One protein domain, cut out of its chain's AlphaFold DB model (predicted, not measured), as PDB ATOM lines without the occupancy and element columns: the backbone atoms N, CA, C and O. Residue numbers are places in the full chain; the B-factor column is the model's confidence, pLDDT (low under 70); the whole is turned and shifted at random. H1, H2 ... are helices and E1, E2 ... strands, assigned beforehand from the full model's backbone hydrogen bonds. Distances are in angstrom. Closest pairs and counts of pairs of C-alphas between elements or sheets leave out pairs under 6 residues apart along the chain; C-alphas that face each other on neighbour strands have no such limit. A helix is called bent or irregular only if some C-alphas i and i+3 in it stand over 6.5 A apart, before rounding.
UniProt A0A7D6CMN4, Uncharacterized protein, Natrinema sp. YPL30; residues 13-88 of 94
ATOM      1  N   THR A  13      58.985  -5.548 -45.336       79.19
ATOM      2  CA  THR A  13      59.953  -4.865 -46.193       79.19
ATOM      3  C   THR A  13      61.120  -5.796 -46.487       79.19
ATOM      4  O   THR A  13      61.553  -6.559 -45.625       79.19
ATOM      5  N   VAL A  14      61.711  -5.670 -47.677       76.88
ATOM      6  CA  VAL A  14      62.964  -6.369 -48.023       76.88
ATOM      7  C   VAL A  14      64.024  -6.148 -46.942       76.88
ATOM      8  O   VAL A  14      64.820  -7.032 -46.637       76.88
ATOM      9  N   ARG A  15      64.041  -4.951 -46.349       74.81
ATOM     10  CA  ARG A  15      64.983  -4.577 -45.300       74.81
ATOM     11  C   ARG A  15      64.778  -5.382 -44.016       74.81
ATOM     12  O   ARG A  15      65.775  -5.761 -43.410       74.81
ATOM     13  N   ASP A  16      63.537  -5.647 -43.619       77.81
ATOM     14  CA  ASP A  16      63.232  -6.528 -42.484       77.81
ATOM     15  C   ASP A  16      63.699  -7.953 -42.758       77.81
ATOM     16  O   ASP A  16      64.459  -8.506 -41.966       77.81
ATOM     17  N   VAL A  17      63.372  -8.486 -43.938       74.31
ATOM     18  CA  VAL A  17      63.837  -9.816 -44.357       74.31
ATOM     19  C   VAL A  17      65.362  -9.891 -44.359       74.31
ATOM     20  O   VAL A  17      65.942 -10.817 -43.808       74.31
ATOM     21  N   SER A  18      66.034  -8.877 -44.904       72.62
ATOM     22  CA  SER A  18      67.501  -8.816 -44.933       72.62
ATOM     23  C   SER A  18      68.098  -8.773 -43.527       72.62
ATOM     24  O   SER A  18      69.110  -9.417 -43.271       72.62
ATOM     25  N   ASN A  19      67.483  -8.029 -42.604       73.00
ATOM     26  CA  ASN A  19      67.937  -7.974 -41.218       73.00
ATOM     27  C   ASN A  19      67.770  -9.322 -40.510       73.00
ATOM     28  O   ASN A  19      68.656  -9.709 -39.754       73.00
ATOM     29  N   GLU A  20      66.667 -10.030 -40.755       72.31
ATOM     30  CA  GLU A  20      66.418 -11.360 -40.194       72.31
ATOM     31  C   GLU A  20      67.419 -12.394 -40.735       72.31
ATOM     32  O   GLU A  20      67.989 -13.169 -39.965       72.31
ATOM     33  N   VAL A  21      67.708 -12.349 -42.041       72.31
ATOM     34  CA  VAL A  21      68.755 -13.169 -42.675       72.31
ATOM     35  C   VAL A  21      70.094 -12.911 -42.021       72.31
ATOM     36  O   VAL A  21      70.754 -13.838 -41.565       72.31
ATOM     37  N   VAL A  22      70.479 -11.641 -41.939       69.00
ATOM     38  CA  VAL A  22      71.755 -11.237 -41.367       69.00
ATOM     39  C   VAL A  22      71.845 -11.648 -39.903       69.00
ATOM     40  O   VAL A  22      72.844 -12.231 -39.517       69.00
ATOM     41  N   ALA A  23      70.814 -11.411 -39.094       71.25
ATOM     42  CA  ALA A  23      70.810 -11.786 -37.680       71.25
ATOM     43  C   ALA A  23      70.898 -13.305 -37.448       71.25
ATOM     44  O   ALA A  23      71.250 -13.739 -36.351       71.25
ATOM     45  N   ARG A  24      70.554 -14.113 -38.457       66.44
ATOM     46  CA  ARG A  24      70.643 -15.574 -38.420       66.44
ATOM     47  C   ARG A  24      71.976 -16.094 -38.958       66.44
ATOM     48  O   ARG A  24      72.569 -16.971 -38.337       66.44
ATOM     49  N   GLU A  25      72.415 -15.578 -40.101       67.81
ATOM     50  CA  GLU A  25      73.668 -15.949 -40.771       67.81
ATOM     51  C   GLU A  25      74.879 -15.454 -39.979       67.81
ATOM     52  O   GLU A  25      75.853 -16.175 -39.755       67.81
ATOM     53  N   TYR A  26      74.797 -14.225 -39.479       64.50
ATOM     54  CA  TYR A  26      75.790 -13.665 -38.587       64.50
ATOM     55  C   TYR A  26      75.415 -13.999 -37.146       64.50
ATOM     56  O   TYR A  26      74.424 -13.528 -36.604       64.50
ATOM     57  N   THR A  27      76.287 -14.741 -36.460       62.69
ATOM     58  CA  THR A  27      76.225 -14.940 -34.994       62.69
ATOM     59  C   THR A  27      76.555 -13.650 -34.213       62.69
ATOM     60  O   THR A  27      76.756 -13.669 -32.999       62.69
ATOM     61  N   VAL A  28      76.632 -12.502 -34.890       66.19
ATOM     62  CA  VAL A  28      76.866 -11.192 -34.283       66.19
ATOM     63  C   VAL A  28      75.625 -10.310 -34.446       66.19
ATOM     64  O   VAL A  28      74.883 -10.454 -35.417       66.19
ATOM     65  N   PRO A  29      75.356  -9.400 -33.496       63.12
ATOM     66  CA  PRO A  29      74.228  -8.486 -33.610       63.12
ATOM     67  C   PRO A  29      74.368  -7.604 -34.862       63.12
ATOM     68  O   PRO A  29      75.466  -7.189 -35.199       63.12
ATOM     69  N   LEU A  30      73.248  -7.260 -35.510       63.94
ATOM     70  CA  LEU A  30      73.163  -6.361 -36.679       63.94
ATOM     71  C   LEU A  30      74.145  -5.167 -36.709       63.94
ATOM     72  O   LEU A  30      74.724  -4.926 -37.766       63.94
ATOM     73  N   PRO A  31      74.361  -4.404 -35.615       66.06
ATOM     74  CA  PRO A  31      75.348  -3.317 -35.602       66.06
ATOM     75  C   PRO A  31      76.815  -3.753 -35.762       66.06
ATOM     76  O   PRO A  31      77.638  -2.920 -36.132       66.06
ATOM     77  N   ASP A  32      77.145  -5.014 -35.479       67.25
ATOM     78  CA  ASP A  32      78.479  -5.610 -35.642       67.25
ATOM     79  C   ASP A  32      78.680  -6.236 -37.032       67.25
ATOM     80  O   ASP A  32      79.796  -6.614 -37.389       67.25
ATOM     81  N   VAL A  33      77.617  -6.353 -37.832       71.25
ATOM     82  CA  VAL A  33      77.712  -6.913 -39.181       71.25
ATOM     83  C   VAL A  33      78.275  -5.853 -40.127       71.25
ATOM     84  O   VAL A  33      77.796  -4.711 -40.123       71.25
ATOM     85  N   PRO A  34      79.266  -6.199 -40.973       74.81
ATOM     86  CA  PRO A  34      79.787  -5.273 -41.963       74.81
ATOM     87  C   PRO A  34      78.652  -4.745 -42.834       74.81
ATOM     88  O   PRO A  34      77.867  -5.504 -43.402       74.81
ATOM     89  N   SER A  35      78.566  -3.421 -42.958       72.94
ATOM     90  CA  SER A  35      77.507  -2.791 -43.747       72.94
ATOM     91  C   SER A  35      77.537  -3.236 -45.214       72.94
ATOM     92  O   SER A  35      76.484  -3.291 -45.843       72.94
ATOM     93  N   ASP A  36      78.713  -3.584 -45.745       75.12
ATOM     94  CA  ASP A  36      78.880  -4.167 -47.078       75.12
ATOM     95  C   ASP A  36      78.206  -5.536 -47.215       75.12
ATOM     96  O   ASP A  36      77.521  -5.765 -48.210       75.12
ATOM     97  N   ASP A  37      78.307  -6.411 -46.211       73.00
ATOM     98  CA  ASP A  37      77.666  -7.730 -46.235       73.00
ATOM     99  C   ASP A  37      76.145  -7.626 -46.136       73.00
ATOM    100  O   ASP A  37      75.437  -8.213 -46.955       73.00
ATOM    101  N   VAL A  38      75.625  -6.791 -45.225       73.19
ATOM    102  CA  VAL A  38      74.174  -6.523 -45.133       73.19
ATOM    103  C   VAL A  38      73.634  -6.014 -46.466       73.19
ATOM    104  O   VAL A  38      72.569  -6.425 -46.928       73.19
ATOM    105  N   LYS A  39      74.376  -5.108 -47.104       77.94
ATOM    106  CA  LYS A  39      73.989  -4.514 -48.380       77.94
ATOM    107  C   LYS A  39      74.078  -5.521 -49.519       77.94
ATOM    108  O   LYS A  39      73.235  -5.473 -50.410       77.94
ATOM    109  N   ARG A  40      75.050  -6.437 -49.492       78.31
ATOM    110  CA  ARG A  40      75.164  -7.505 -50.486       78.31
ATOM    111  C   ARG A  40      73.988  -8.475 -50.383       78.31
ATOM    112  O   ARG A  40      73.331  -8.698 -51.392       78.31
ATOM    113  N   VAL A  41      73.665  -8.937 -49.173       74.38
ATOM    114  CA  VAL A  41      72.493  -9.791 -48.902       74.38
ATOM    115  C   VAL A  41      71.208  -9.100 -49.362       74.38
ATOM    116  O   VAL A  41      70.422  -9.678 -50.108       74.38
ATOM    117  N   TYR A  42      71.028  -7.826 -49.002       78.25
ATOM    118  CA  TYR A  42      69.887  -7.025 -49.448       78.25
ATOM    119  C   TYR A  42      69.777  -6.961 -50.981       78.25
ATOM    120  O   TYR A  42      68.692  -7.119 -51.537       78.25
ATOM    121  N   LEU A  43      70.896  -6.733 -51.676       80.62
ATOM    122  CA  LEU A  43      70.928  -6.643 -53.137       80.62
ATOM    123  C   LEU A  43      70.650  -7.994 -53.809       80.62
ATOM    124  O   LEU A  43      69.861  -8.028 -54.752       80.62
ATOM    125  N   SER A  44      71.243  -9.090 -53.326       77.06
ATOM    126  CA  SER A  44      70.954 -10.443 -53.828       77.06
ATOM    127  C   SER A  44      69.473 -10.780 -53.659       77.06
ATOM    128  O   SER A  44      68.836 -11.257 -54.599       77.06
ATOM    129  N   LEU A  45      68.878 -10.446 -52.508       77.75
ATOM    130  CA  LEU A  45      67.451 -10.655 -52.269       77.75
ATOM    131  C   LEU A  45      66.594  -9.941 -53.318       77.75
ATOM    132  O   LEU A  45      65.820 -10.601 -54.001       77.75
ATOM    133  N   ILE A  46      66.765  -8.632 -53.524       80.88
ATOM    134  CA  ILE A  46      65.910  -7.892 -54.475       80.88
ATOM    135  C   ILE A  46      66.153  -8.236 -55.942       80.88
ATOM    136  O   ILE A  46      65.236  -8.109 -56.748       80.88
ATOM    137  N   HIS A  47      67.382  -8.598 -56.312       80.06
ATOM    138  CA  HIS A  47      67.753  -8.766 -57.718       80.06
ATOM    139  C   HIS A  47      67.699 -10.215 -58.188       80.06
ATOM    140  O   HIS A  47      67.562 -10.438 -59.388       80.06
ATOM    141  N   VAL A  48      67.814 -11.178 -57.275       78.62
ATOM    142  CA  VAL A  48      67.905 -12.603 -57.608       78.62
ATOM    143  C   VAL A  48      66.765 -13.372 -56.962       78.62
ATOM    144  O   VAL A  48      65.993 -14.020 -57.659       78.62
ATOM    145  N   HIS A  49      66.631 -13.291 -55.641       76.62
ATOM    146  CA  HIS A  49      65.784 -14.237 -54.914       76.62
ATOM    147  C   HIS A  49      64.308 -13.869 -54.936       76.62
ATOM    148  O   HIS A  49      63.486 -14.699 -55.303       76.62
ATOM    149  N   LEU A  50      63.972 -12.626 -54.592       78.38
ATOM    150  CA  LEU A  50      62.600 -12.118 -54.595       78.38
ATOM    151  C   LEU A  50      61.917 -12.218 -55.963       78.38
ATOM    152  O   LEU A  50      60.787 -12.698 -56.004       78.38
ATOM    153  N   PRO A  51      62.558 -11.850 -57.090       80.19
ATOM    154  CA  PRO A  51      61.959 -12.085 -58.399       80.19
ATOM    155  C   PRO A  51      61.772 -13.578 -58.712       80.19
ATOM    156  O   PRO A  51      60.699 -13.945 -59.171       80.19
ATOM    157  N   LEU A  52      62.743 -14.449 -58.406       78.38
ATOM    158  CA  LEU A  52      62.632 -15.893 -58.675       78.38
ATOM    159  C   LEU A  52      61.499 -16.557 -57.872       78.38
ATOM    160  O   LEU A  52      60.792 -17.433 -58.360       78.38
ATOM    161  N   LEU A  53      61.336 -16.126 -56.627       75.50
ATOM    162  CA  LEU A  53      60.273 -16.527 -55.712       75.50
ATOM    163  C   LEU A  53      58.888 -16.089 -56.175       75.50
ATOM    164  O   LEU A  53      57.947 -16.876 -56.124       75.50
ATOM    165  N   ALA A  54      58.780 -14.835 -56.610       79.56
ATOM    166  CA  ALA A  54      57.544 -14.306 -57.161       79.56
ATOM    167  C   ALA A  54      57.181 -15.026 -58.465       79.56
ATOM    168  O   ALA A  54      56.021 -15.343 -58.695       79.56
ATOM    169  N   GLU A  55      58.173 -15.375 -59.294       81.62
ATOM    170  CA  GLU A  55      57.965 -16.242 -60.462       81.62
ATOM    171  C   GLU A  55      57.529 -17.667 -60.081       81.62
ATOM    172  O   GLU A  55      56.823 -18.316 -60.853       81.62
ATOM    173  N   ALA A  56      57.933 -18.153 -58.905       80.88
ATOM    174  CA  ALA A  56      57.540 -19.452 -58.364       80.88
ATOM    175  C   ALA A  56      56.190 -19.438 -57.621       80.88
ATOM    176  O   ALA A  56      55.803 -20.481 -57.094       80.88
ATOM    177  N   ASP A  57      55.488 -18.296 -57.580       77.62
ATOM    178  CA  ASP A  57      54.226 -18.095 -56.844       77.62
ATOM    179  C   ASP A  57      54.354 -18.392 -55.333       77.62
ATOM    180  O   ASP A  57      53.382 -18.718 -54.660       77.62
ATOM    181  N   MET A  58      55.578 -18.319 -54.792       76.31
ATOM    182  CA  MET A  58      55.854 -18.587 -53.373       76.31
ATOM    183  C   MET A  58      55.686 -17.348 -52.492       76.31
ATOM    184  O   MET A  58      55.439 -17.493 -51.300       76.31
ATOM    185  N   ILE A  59      55.868 -16.149 -53.054       76.81
ATOM    186  CA  ILE A  59      55.676 -14.869 -52.360       76.81
ATOM    187  C   ILE A  59      55.055 -13.846 -53.310       76.81
ATOM    188  O   ILE A  59      55.337 -13.872 -54.511       76.81
ATOM    189  N   ASP A  60      54.335 -12.869 -52.767       82.31
ATOM    190  CA  ASP A  60      53.902 -11.695 -53.525       82.31
ATOM    191  C   ASP A  60      54.922 -10.561 -53.340       82.31
ATOM    192  O   ASP A  60      54.925  -9.844 -52.343       82.31
ATOM    193  N   TYR A  61      55.878 -10.436 -54.263       82.69
ATOM    194  CA  TYR A  61      56.893  -9.380 -54.197       82.69
ATOM    195  C   TYR A  61      56.520  -8.179 -55.071       82.69
ATOM    196  O   TYR A  61      56.569  -8.241 -56.303       82.69
ATOM    197  N   ASP A  62      56.273  -7.028 -54.439       83.12
ATOM    198  CA  ASP A  62      56.132  -5.758 -55.141       83.12
ATOM    199  C   ASP A  62      57.518  -5.130 -55.367       83.12
ATOM    200  O   ASP A  62      58.093  -4.452 -54.506       83.12
ATOM    201  N   SER A  63      58.048  -5.303 -56.579       73.81
ATOM    202  CA  SER A  63      59.336  -4.735 -56.997       73.81
ATOM    203  C   SER A  63      59.340  -3.205 -57.104       73.81
ATOM    204  O   SER A  63      60.407  -2.590 -57.122       73.81
ATOM    205  N   LYS A  64      58.170  -2.558 -57.210       79.12
ATOM    206  CA  LYS A  64      58.057  -1.089 -57.252       79.12
ATOM    207  C   LYS A  64      58.150  -0.491 -55.856       79.12
ATOM    208  O   LYS A  64      58.673   0.611 -55.700       79.12
ATOM    209  N   ARG A  65      57.614  -1.194 -54.860       77.25
ATOM    210  CA  ARG A  65      57.550  -0.765 -53.460       77.25
ATOM    211  C   ARG A  65      58.685  -1.352 -52.623       77.25
ATOM    212  O   ARG A  65      59.011  -0.779 -51.589       77.25
ATOM    213  N   GLY A  66      59.316  -2.434 -53.080       77.19
ATOM    214  CA  GLY A  66      60.359  -3.143 -52.342       77.19
ATOM    215  C   GLY A  66      59.808  -3.808 -51.082       77.19
ATOM    216  O   GLY A  66      60.442  -3.754 -50.024       77.19
ATOM    217  N   VAL A  67      58.606  -4.374 -51.180       81.00
ATOM    218  CA  VAL A  67      57.927  -5.058 -50.076       81.00
ATOM    219  C   VAL A  67      57.359  -6.381 -50.557       81.00
ATOM    220  O   VAL A  67      57.124  -6.560 -51.749       81.00
ATOM    221  N   ILE A  68      57.191  -7.296 -49.620       80.12
ATOM    222  CA  ILE A  68      56.623  -8.616 -49.833       80.12
ATOM    223  C   ILE A  68      55.273  -8.606 -49.123       80.12
ATOM    224  O   ILE A  68      55.203  -8.316 -47.925       80.12
ATOM    225  N   GLU A  69      54.211  -8.817 -49.880       77.19
ATOM    226  CA  GLU A  69      52.833  -8.872 -49.410       77.19
ATOM    227  C   GLU A  69      52.421 -10.338 -49.194       77.19
ATOM    228  O   GLU A  69      53.004 -11.251 -49.778       77.19
ATOM    229  N   ASP A  70      51.459 -10.549 -48.291       71.12
ATOM    230  CA  ASP A  70      50.768 -11.833 -48.083       71.12
ATOM    231  C   ASP A  70      51.688 -13.065 -48.019       71.12
ATOM    232  O   ASP A  70      51.463 -14.083 -48.661       71.12
ATOM    233  N   THR A  71      52.802 -12.943 -47.301       67.19
ATOM    234  CA  THR A  71      53.813 -13.995 -47.239       67.19
ATOM    235  C   THR A  71      54.136 -14.322 -45.799       67.19
ATOM    236  O   THR A  71      54.518 -13.448 -45.014       67.19
ATOM    237  N   ASP A  72      54.044 -15.606 -45.476       69.38
ATOM    238  CA  ASP A  72      54.457 -16.129 -44.192       69.38
ATOM    239  C   ASP A  72      55.978 -16.058 -44.028       69.38
ATOM    240  O   ASP A  72      56.777 -16.386 -44.913       69.38
ATOM    241  N   LEU A  73      56.398 -15.679 -42.821       65.94
ATOM    242  CA  LEU A  73      57.804 -15.701 -42.430       65.94
ATOM    243  C   LEU A  73      58.428 -17.087 -42.615       65.94
ATOM    244  O   LEU A  73      59.625 -17.184 -42.873       65.94
ATOM    245  N   GLU A  74      57.656 -18.163 -42.462       69.75
ATOM    246  CA  GLU A  74      58.150 -19.525 -42.663       69.75
ATOM    247  C   GLU A  74      58.524 -19.820 -44.115       69.75
ATOM    248  O   GLU A  74      59.573 -20.431 -44.331       69.75
ATOM    249  N   ASP A  75      57.758 -19.339 -45.095       71.06
ATOM    250  CA  ASP A  75      58.070 -19.511 -46.517       71.06
ATOM    251  C   ASP A  75      59.346 -18.764 -46.896       71.06
ATOM    252  O   ASP A  75      60.277 -19.350 -47.465       71.06
ATOM    253  N   ILE A  76      59.460 -17.505 -46.457       67.94
ATOM    254  CA  ILE A  76      60.693 -16.727 -46.623       67.94
ATOM    255  C   ILE A  76      61.853 -17.464 -45.951       67.94
ATOM    256  O   ILE A  76      62.893 -17.668 -46.567       67.94
ATOM    257  N   ARG A  77      61.693 -17.933 -44.710       67.94
ATOM    258  CA  ARG A  77      62.752 -18.642 -43.968       67.94
ATOM    259  C   ARG A  77      63.185 -19.951 -44.624       67.94
ATOM    260  O   ARG A  77      64.383 -20.239 -44.651       67.94
ATOM    261  N   SER A  78      62.240 -20.750 -45.108       70.88
ATOM    262  CA  SER A  78      62.508 -22.010 -45.809       70.88
ATOM    263  C   SER A  78      63.368 -21.755 -47.043       70.88
ATOM    264  O   SER A  78      64.374 -22.428 -47.298       70.88
ATOM    265  N   LEU A  79      63.037 -20.688 -47.759       67.00
ATOM    266  CA  LEU A  79      63.746 -20.323 -48.958       67.00
ATOM    267  C   LEU A  79      65.108 -19.678 -48.676       67.00
ATOM    268  O   LEU A  79      66.094 -20.041 -49.312       67.00
ATOM    269  N   LEU A  80      65.213 -18.824 -47.658       66.06
ATOM    270  CA  LEU A  80      66.492 -18.298 -47.177       66.06
ATOM    271  C   LEU A  80      67.468 -19.417 -46.806       66.06
ATOM    272  O   LEU A  80      68.645 -19.322 -47.131       66.06
ATOM    273  N   SER A  81      66.990 -20.507 -46.202       65.31
ATOM    274  CA  SER A  81      67.834 -21.675 -45.919       65.31
ATOM    275  C   SER A  81      68.343 -22.372 -47.185       65.31
ATOM    276  O   SER A  81      69.409 -22.983 -47.147       65.31
ATOM    277  N   THR A  82      67.589 -22.313 -48.283       67.44
ATOM    278  CA  THR A  82      67.976 -22.898 -49.577       67.44
ATOM    279  C   THR A  82      69.024 -22.035 -50.273       67.44
ATOM    280  O   THR A  82      69.983 -22.558 -50.831       67.44
ATOM    281  N   ILE A  83      68.867 -20.713 -50.196       61.81
ATOM    282  CA  ILE A  83      69.787 -19.752 -50.805       61.81
ATOM    283  C   ILE A  83      71.089 -19.632 -50.013       61.81
ATOM    284  O   ILE A  83      72.163 -19.635 -50.602       61.81
ATOM    285  N   ALA A  84      71.014 -19.535 -48.684       60.31
ATOM    286  CA  ALA A  84      72.197 -19.431 -47.831       60.31
ATOM    287  C   ALA A  84      73.113 -20.649 -48.013       60.31
ATOM    288  O   ALA A  84      74.331 -20.515 -48.063       60.31
ATOM    289  N   ALA A  85      72.537 -21.839 -48.211       58.97
ATOM    290  CA  ALA A  85      73.310 -23.034 -48.537       58.97
ATOM    291  C   ALA A  85      74.099 -22.918 -49.861       58.97
ATOM    292  O   ALA A  85      75.130 -23.576 -49.997       58.97
ATOM    293  N   ASP A  86      73.639 -22.094 -50.807       57.06
ATOM    294  CA  ASP A  86      74.287 -21.841 -52.101       57.06
ATOM    295  C   ASP A  86      75.300 -20.678 -52.016       57.06
ATOM    296  O   ASP A  86      76.450 -20.812 -52.442       57.06
ATOM    297  N   GLU A  87      74.934 -19.566 -51.365       56.97
ATOM    298  CA  GLU A  87      75.802 -18.385 -51.237       56.97
ATOM    299  C   GLU A  87      76.951 -18.561 -50.227       56.97
ATOM    300  O   GLU A  87      77.982 -17.906 -50.365       56.97
ATOM    301  N   LEU A  88      76.862 -19.494 -49.271       48.50
ATOM    302  CA  LEU A  88      77.975 -19.837 -48.368       48.50
ATOM    303  C   LEU A  88      79.143 -20.546 -49.073       48.50
ATOM    304  O   LEU A  88      80.191 -20.767 -48.462       48.50
TER     305      LEU A  88
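AT A GLANCE: This is residues 13 to 88 of the 94 residues of an uncharacterized protein of Natrinema sp. YPL30 (UniProt A0A7D6CMN4). H1 crosses the longer H2 as an X, with H3 near both and a small antiparallel hairpin, E1 and E2, at the end of H2. The printed part, mostly helix, has 76 residues with three named helices and two named strands, in the order H1, H2, E1, E2, H3. It is compact, with a radius of gyration of the C-alphas of 11.8 A and spans of 34, 24 and 19 A.

IN THESE COORDINATES: H1, residues 14 to 25, begins at C-alpha (62.964, -6.369, -48.023) and measures 16.1 A. H2, residues 35 to 55, measures 29.0 A, with a kink of 28 degrees near residue 46; it is irregular, but only just: C-alphas 47 and 50 are 6.9 A apart. E1 is residues 60 to 62, 6.5 A, and E2 67 to 69, 6.4 A. H3, residues 73 to 87, 20.2 A, ends at (75.802, -18.385, -51.237).

HOW THE PARTS SIT: H1 touches residues 38 to 46 of H2 at a steep tilt of 65 degrees, opposite ways; the closest C-alphas, Ser 18 and Tyr 42, are 5.4 A apart. H3 is close to H1 but not clearly touching, closest C-alphas Val 21 and Leu 80, 7.2 A. N 69 and O 60 are within hydrogen-bond range, 2.8 A. Every O i to N i+4 pair is in range in H1, 15 of 17 in H2, 10 of 11 in H3.

THE WHOLE: The C-alphas farthest apart, Asp 32 and Asp 57, are 34.5 A apart. The printed part has no cut and no long link. pLDDT is under 70 at 26 residues, among them 24 to 32 and 79 to 88.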